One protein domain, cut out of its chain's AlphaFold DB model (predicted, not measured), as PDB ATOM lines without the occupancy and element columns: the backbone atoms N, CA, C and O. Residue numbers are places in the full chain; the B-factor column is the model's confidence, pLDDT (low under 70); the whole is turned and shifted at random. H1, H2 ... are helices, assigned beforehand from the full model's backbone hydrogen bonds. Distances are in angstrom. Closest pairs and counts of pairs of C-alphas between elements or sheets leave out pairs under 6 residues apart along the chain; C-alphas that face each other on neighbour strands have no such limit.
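Overview. This is residues 6 to 58 of the 161 residues of the protein "Ald_Xan_dh_C2 domain-containing protein" of Gongylonema pulchrum (UniProt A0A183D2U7). What does the model look like? It is a thin, open hook: H3 is a helical arm that continues H2 round a corner, and residues 37 to 58, the second half of H2 with H3, stick out free; at the other end of H2 the long loop of residues 12 to 30 folds back and brings the short helix H1 beside H2 without clearly touching it. What are its parts and its size? The printed part has 53 residues with three named helices, in the order H1, H2, H3, and no named strand; the class is all helix. The whole is extended, with a radius of gyration of the C-alphas of 15.7 A, and it spans 49 by 21 by 12 A, the free arm making much of the length.

Along the chain. Where is the longest helix? H3 holds residues 44 to 57 and measures 20.1 A from first to last C-alpha; C-alpha 57 is at (148.419, 122.271, 205.401). Which helix comes before it? H2 holds residues 31 to 41 and measures 15.3 A; C-alpha 31 is at (154.615, 155.053, 193.191). Where does the first helix begin? H1 holds residues 6 to 11, with C-alpha 6 at (151.061, 141.414, 191.886).

Arrangement. How does H3 stand to H2? They are close but not clearly touching; their closest C-alphas, those of Lys 39 and Asp 45, are 7.5 A apart. They run the same way at a steep tilt of 57 degrees. How does H1 stand to the others? H1 and H2 are close but not clearly touching; their closest C-alphas, those of Glu 10 and Arg 32, are 7.9 A apart. They run opposite ways at a shallow tilt of 32 degrees, only just short of steep, while H1 and H3 are apart. What do the helices' backbones show? In H1, H2 and H3 every O i to N i+4 pair is within hydrogen-bond range.

Size, cuts and confidence. How far does the printed part reach? The two C-alphas farthest apart, those of Gly 23 and Lys 57, are 49.2 A apart; without residues 37 to 58, which stand free, the body spans 26 by 17 by 9 A. Which links are long? The link from H1 to H2, with 19 residues, is long, and the link from H2 to H3, with two residues, is tight. Is there a cut or low confidence? The printed part has no cut, its mean pLDDT is 97.3, and no printed residue is under 70.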
ATOM      1  N   ILE A   6     150.071 140.447 191.390       91.94
ATOM      2  CA  ILE A   6     151.061 141.414 191.886       91.94
ATOM      3  C   ILE A   6     151.919 141.910 190.723       91.94
ATOM      4  O   ILE A   6     151.973 143.114 190.488       91.94
ATOM      5  N   GLN A   7     152.460 140.990 189.920       91.88
ATOM      6  CA  GLN A   7     153.200 141.332 188.699       91.88
ATOM      7  C   GLN A   7     152.335 142.113 187.703       91.88
ATOM      8  O   GLN A   7     152.822 143.024 187.040       91.88
ATOM      9  N   PHE A   8     151.041 141.786 187.612       94.25
ATOM     10  CA  PHE A   8     150.109 142.537 186.774       94.25
ATOM     11  C   PHE A   8     149.994 144.002 187.215       94.25
ATOM     12  O   PHE A   8     150.073 144.889 186.369       94.25
ATOM     13  N   ARG A   9     149.857 144.281 188.520       94.94
ATOM     14  CA  ARG A   9     149.835 145.669 189.019       94.94
ATOM     15  C   ARG A   9     151.144 146.381 188.735       94.94
ATOM     16  O   ARG A   9     151.116 147.482 188.211       94.94
ATOM     17  N   GLU A  10     152.263 145.734 189.034       95.62
ATOM     18  CA  GLU A  10     153.605 146.304 188.881       95.62
ATOM     19  C   GLU A  10     153.916 146.731 187.438       95.62
ATOM     20  O   GLU A  10     154.480 147.804 187.211       95.62
ATOM     21  N   LYS A  11     153.480 145.931 186.456       95.62
ATOM     22  CA  LYS A  11     153.595 146.268 185.031       95.62
ATOM     23  C   LYS A  11     152.729 147.464 184.624       95.62
ATOM     24  O   LYS A  11     153.141 148.218 183.756       95.62
ATOM     25  N   ASN A  12     151.568 147.641 185.257       96.94
ATOM     26  CA  ASN A  12     150.601 148.698 184.941       96.94
ATOM     27  C   ASN A  12     150.722 149.942 185.846       96.94
ATOM     28  O   ASN A  12     149.863 150.819 185.795       96.94
ATOM     29  N   LEU A  13     151.743 150.026 186.707       97.88
ATOM     30  CA  LEU A  13     152.010 151.249 187.464       97.88
ATOM     31  C   LEU A  13     152.400 152.386 186.515       97.88
ATOM     32  O   LEU A  13     153.150 152.171 185.565       97.88
ATOM     33  N   TYR A  14     151.963 153.600 186.837       98.06
ATOM     34  CA  TYR A  14     152.502 154.803 186.211       98.06
ATOM     35  C   TYR A  14     154.011 154.943 186.461       98.06
ATOM     36  O   TYR A  14     154.559 154.428 187.443       98.06
ATOM     37  N   SER A  15     154.659 155.681 185.574       97.50
ATOM     38  CA  SER A  15     156.038 156.145 185.653       97.50
ATOM     39  C   SER A  15     156.083 157.677 185.719       97.50
ATOM     40  O   SER A  15     155.073 158.354 185.525       97.50
ATOM     41  N   GLU A  16     157.253 158.225 186.042       97.25
ATOM     42  CA  GLU A  16     157.505 159.666 185.922       97.25
ATOM     43  C   GLU A  16     157.274 160.121 184.477       97.25
ATOM     44  O   GLU A  16     157.743 159.465 183.548       97.25
ATOM     45  N   GLY A  17     156.564 161.237 184.293       97.69
ATOM     46  CA  GLY A  17     156.279 161.797 182.972       97.69
ATOM     47  C   GLY A  17     155.055 161.207 182.264       97.69
ATOM     48  O   GLY A  17     154.669 161.712 181.211       97.69
ATOM     49  N   ASP A  18     154.408 160.187 182.834       98.31
ATOM     50  CA  ASP A  18     153.155 159.665 182.289       98.31
ATOM     51  C   ASP A  18     152.006 160.671 182.449       98.31
ATOM     52  O   ASP A  18     151.979 161.498 183.365       98.31
ATOM     53  N   TYR A  19     150.994 160.540 181.592       98.31
ATOM     54  CA  TYR A  19     149.754 161.299 181.694       98.31
ATOM     55  C   TYR A  19     148.640 160.452 182.306       98.31
ATOM     56  O   TYR A  19     148.447 159.274 181.996       98.31
ATOM     57  N   THR A  20     147.860 161.076 183.181       98.00
ATOM     58  CA  THR A  20     146.602 160.497 183.660       98.00
ATOM     59  C   THR A  20     145.551 160.466 182.546       98.00
ATOM     60  O   THR A  20     145.648 161.177 181.548       98.00
ATOM     61  N   HIS A  21     144.483 159.692 182.751       98.06
ATOM     62  CA  HIS A  21     143.352 159.611 181.817       98.06
ATOM     63  C   HIS A  21     142.626 160.951 181.573       98.06
ATOM     64  O   HIS A  21     141.885 161.061 180.603       98.06
ATOM     65  N   PHE A  22     142.835 161.962 182.423       96.56
ATOM     66  CA  PHE A  22     142.304 163.323 182.267       96.56
ATOM     67  C   PHE A  22     143.377 164.342 181.842       96.56
ATOM     68  O   PHE A  22     143.201 165.542 182.027       96.56
ATOM     69  N   GLY A  23     144.504 163.880 181.289       97.19
ATOM     70  CA  GLY A  23     145.517 164.743 180.671       97.19
ATOM     71  C   GLY A  23     146.458 165.460 181.643       97.19
ATOM     72  O   GLY A  23     147.238 166.306 181.217       97.19
ATOM     73  N   MET A  24     146.437 165.134 182.938       97.44
ATOM     74  CA  MET A  24     147.408 165.676 183.898       97.44
ATOM     75  C   MET A  24     148.738 164.917 183.812       97.44
ATOM     76  O   MET A  24     148.741 163.697 184.002       97.44
ATOM     77  N   LEU A  25     149.833 165.647 183.579       98.19
ATOM     78  CA  LEU A  25     151.210 165.153 183.654       98.19
ATOM     79  C   LEU A  25     151.566 164.766 185.095       98.19
ATOM     80  O   LEU A  25     151.347 165.544 186.026       98.19
ATOM     81  N   LEU A  26     152.134 163.577 185.281       97.75
ATOM     82  CA  LEU A  26     152.642 163.116 186.568       97.75
ATOM     83  C   LEU A  26     154.102 163.534 186.743       97.75
ATOM     84  O   LEU A  26     155.004 162.936 186.157       97.75
ATOM     85  N   THR A  27     154.316 164.538 187.591       97.38
ATOM     86  CA  THR A  27     155.633 164.917 188.107       97.38
ATOM     87  C   THR A  27     155.835 164.342 189.511       97.38
ATOM     88  O   THR A  27     154.875 164.182 190.268       97.38
ATOM     89  N   GLN A  28     157.077 164.013 189.871       96.19
ATOM     90  CA  GLN A  28     157.434 163.424 191.172       96.19
ATOM     91  C   GLN A  28     156.626 162.147 191.518       96.19
ATOM     92  O   GLN A  28     156.212 161.908 192.659       96.19
ATOM     93  N   CYS A  29     156.397 161.294 190.522       97.44
ATOM     94  CA  CYS A  29     155.673 160.033 190.594       97.44
ATOM     95  C   CYS A  29     156.469 158.960 191.360       97.44
ATOM     96  O   CYS A  29     157.155 158.105 190.802       97.44
ATOM     97  N   ASN A  30     156.323 158.952 192.686       97.50
ATOM     98  CA  ASN A  30     157.058 158.046 193.576       97.50
ATOM     99  C   ASN A  30     156.440 156.637 193.728       97.50
ATOM    100  O   ASN A  30     156.920 155.839 194.534       97.50
ATOM    101  N   ILE A  31     155.390 156.290 192.971       97.94
ATOM    102  CA  ILE A  31     154.615 155.053 193.191       97.94
ATOM    103  C   ILE A  31     155.453 153.778 193.050       97.94
ATOM    104  O   ILE A  31     155.295 152.846 193.838       97.94
ATOM    105  N   ARG A  32     156.385 153.745 192.089       97.56
ATOM    106  CA  ARG A  32     157.283 152.599 191.873       97.56
ATOM    107  C   ARG A  32     158.293 152.445 193.011       97.56
ATOM    108  O   ARG A  32     158.567 151.318 193.418       97.56
ATOM    109  N   ARG A  33     158.788 153.559 193.569       98.00
ATOM    110  CA  ARG A  33     159.668 153.553 194.748       98.00
ATOM    111  C   ARG A  33     158.929 153.006 195.969       98.00
ATOM    112  O   ARG A  33     159.378 152.021 196.544       98.00
ATOM    113  N   CYS A  34     157.757 153.562 196.289       98.25
ATOM    114  CA  CYS A  34     156.930 153.098 197.409       98.25
ATOM    115  C   CYS A  34     156.543 151.618 197.268       98.25
ATOM    116  O   CYS A  34     156.545 150.881 198.250       98.25
ATOM    117  N   TRP A  35     156.229 151.168 196.047       98.19
ATOM    118  CA  TRP A  35     155.938 149.763 195.761       98.19
ATOM    119  C   TRP A  35     157.128 148.857 196.090       98.19
ATOM    120  O   TRP A  35     156.958 147.871 196.810       98.19
ATOM    121  N   LYS A  36     158.327 149.207 195.601       97.88
ATOM    122  CA  LYS A  36     159.562 148.454 195.851       97.88
ATOM    123  C   LYS A  36     159.889 148.398 197.346       97.88
ATOM    124  O   LYS A  36     160.008 147.305 197.892       97.88
ATOM    125  N   GLU A  37     159.944 149.549 198.012       98.44
ATOM    126  CA  GLU A  37     160.277 149.646 199.441       98.44
ATOM    127  C   GLU A  37     159.265 148.893 200.313       98.44
ATOM    128  O   GLU A  37     159.649 148.121 201.187       98.44
ATOM    129  N   CYS A  38     157.961 149.037 200.048       98.25
ATOM    130  CA  CYS A  38     156.935 148.312 200.797       98.25
ATOM    131  C   CYS A  38     157.072 146.793 200.614       98.25
ATOM    132  O   CYS A  38     156.941 146.032 201.577       98.25
ATOM    133  N   LYS A  39     157.368 146.333 199.392       97.50
ATOM    134  CA  LYS A  39     157.573 144.913 199.089       97.50
ATOM    135  C   LYS A  39     158.797 144.344 199.818       97.50
ATOM    136  O   LYS A  39     158.710 143.240 200.360       97.50
ATOM    137  N   GLU A  40     159.888 145.108 199.866       98.25
ATOM    138  CA  GLU A  40     161.137 144.760 200.555       98.25
ATOM    139  C   GLU A  40     160.965 144.756 202.081       98.25
ATOM    140  O   GLU A  40     161.133 143.710 202.709       98.25
ATOM    141  N   ILE A  41     160.529 145.873 202.676       98.44
ATOM    142  CA  ILE A  41     160.357 146.033 204.134       98.44
ATOM    143  C   ILE A  41     159.375 144.999 204.689       98.44
ATOM    144  O   ILE A  41     159.589 144.426 205.755       98.44
ATOM    145  N   SER A  42     158.296 144.713 203.957       98.12
ATOM    146  CA  SER A  42     157.306 143.730 204.400       98.12
ATOM    147  C   SER A  42     157.729 142.277 204.175       98.12
ATOM    148  O   SER A  42     156.980 141.389 204.593       98.12
ATOM    149  N   SER A  43     158.873 142.019 203.520       98.12
ATOM    150  CA  SER A  43     159.310 140.686 203.074       98.12
ATOM    151  C   SER A  43     158.208 139.943 202.308       98.12
ATOM    152  O   SER A  43     157.939 138.758 202.546       98.12
ATOM    153  N   PHE A  44     157.518 140.662 201.415       97.12
ATOM    154  CA  PHE A  44     156.273 140.208 200.796       97.12
ATOM    155  C   PHE A  44     156.424 138.852 200.095       97.12
ATOM    156  O   PHE A  44     155.628 137.944 200.332       97.12
ATOM    157  N   ASP A  45     157.464 138.686 199.270       95.62
ATOM    158  CA  ASP A  45     157.667 137.464 198.481       95.62
ATOM    159  C   ASP A  45     157.921 136.236 199.373       95.62
ATOM    160  O   ASP A  45     157.403 135.149 199.105       95.62
ATOM    161  N   ALA A  46     158.663 136.404 200.472       97.69
ATOM    162  CA  ALA A  46     158.891 135.339 201.447       97.69
ATOM    163  C   ALA A  46     157.593 134.972 202.183       97.69
ATOM    164  O   ALA A  46     157.226 133.797 202.261       97.69
ATOM    165  N   ARG A  47     156.842 135.973 202.665       98.00
ATOM    166  CA  ARG A  47     155.562 135.756 203.359       98.00
ATOM    167  C   ARG A  47     154.493 135.159 202.452       98.00
ATOM    168  O   ARG A  47     153.694 134.359 202.929       98.00
ATOM    169  N   SER A  48     154.503 135.487 201.162       96.44
ATOM    170  CA  SER A  48     153.616 134.879 200.166       96.44
ATOM    171  C   SER A  48     153.801 133.359 200.111       96.44
ATOM    172  O   SER A  48     152.839 132.607 200.268       96.44
ATOM    173  N   LYS A  49     155.053 132.883 200.058       96.94
ATOM    174  CA  LYS A  49     155.368 131.441 200.106       96.94
ATOM    175  C   LYS A  49     154.915 130.783 201.416       96.94
ATOM    176  O   LYS A  49     154.440 129.645 201.405       96.94
ATOM    177  N   VAL A  50     155.040 131.488 202.544       98.19
ATOM    178  CA  VAL A  50     154.560 131.011 203.855       98.19
ATOM    179  C   VAL A  50     153.036 130.878 203.870       98.19
ATOM    180  O   VAL A  50     152.526 129.869 204.356       98.19
ATOM    181  N   VAL A  51     152.308 131.853 203.318       97.81
ATOM    182  CA  VAL A  51     150.843 131.806 203.185       97.81
ATOM    183  C   VAL A  51     150.413 130.612 202.334       97.81
ATOM    184  O   VAL A  51     149.538 129.855 202.757       97.81
ATOM    185  N   ASP A  52     151.074 130.372 201.201       96.56
ATOM    186  CA  ASP A  52     150.779 129.218 200.348       96.56
ATOM    187  C   ASP A  52     151.026 127.886 201.069       96.56
ATOM    188  O   ASP A  52     150.206 126.967 201.007       96.56
ATOM    189  N   SER A  53     152.146 127.776 201.792       98.06
ATOM    190  CA  SER A  53     152.474 126.597 202.601       98.06
ATOM    191  C   SER A  53     151.446 126.360 203.711       98.06
ATOM    192  O   SER A  53     150.968 125.238 203.888       98.06
ATOM    193  N   PHE A  54     151.040 127.420 204.417       98.56
ATOM    194  CA  PHE A  54     150.000 127.355 205.443       98.56
ATOM    195  C   PHE A  54     148.676 126.859 204.853       98.56
ATOM    196  O   PHE A  54     148.073 125.926 205.382       98.56
ATOM    197  N   ASN A  55     148.264 127.427 203.718       98.25
ATOM    198  CA  ASN A  55     147.009 127.092 203.053       98.25
ATOM    199  C   ASN A  55     146.977 125.658 202.514       98.25
ATOM    200  O   ASN A  55     145.894 125.080 202.435       98.25
ATOM    201  N   ARG A  56     148.127 125.067 202.165       98.06
ATOM    202  CA  ARG A  56     148.221 123.646 201.793       98.06
ATOM    203  C   ARG A  56     148.025 122.703 202.983       98.06
ATOM    204  O   ARG A  56     147.455 121.633 202.809       98.06
ATOM    205  N   LYS A  57     148.464 123.102 204.181       98.19
ATOM    206  CA  LYS A  57     148.419 122.271 205.401       98.19
ATOM    207  C   LYS A  57     147.105 122.369 206.182       98.19
ATOM    208  O   LYS A  57     146.794 121.472 206.954       98.19
ATOM    209  N   HIS A  58     146.333 123.438 205.994       98.06
ATOM    210  CA  HIS A  58     145.127 123.700 206.783       98.06
ATOM    211  C   HIS A  58     143.880 123.659 205.901       98.06
ATOM    212  O   HIS A  58     143.727 124.478 204.996       98.06
TER     213      HIS A  58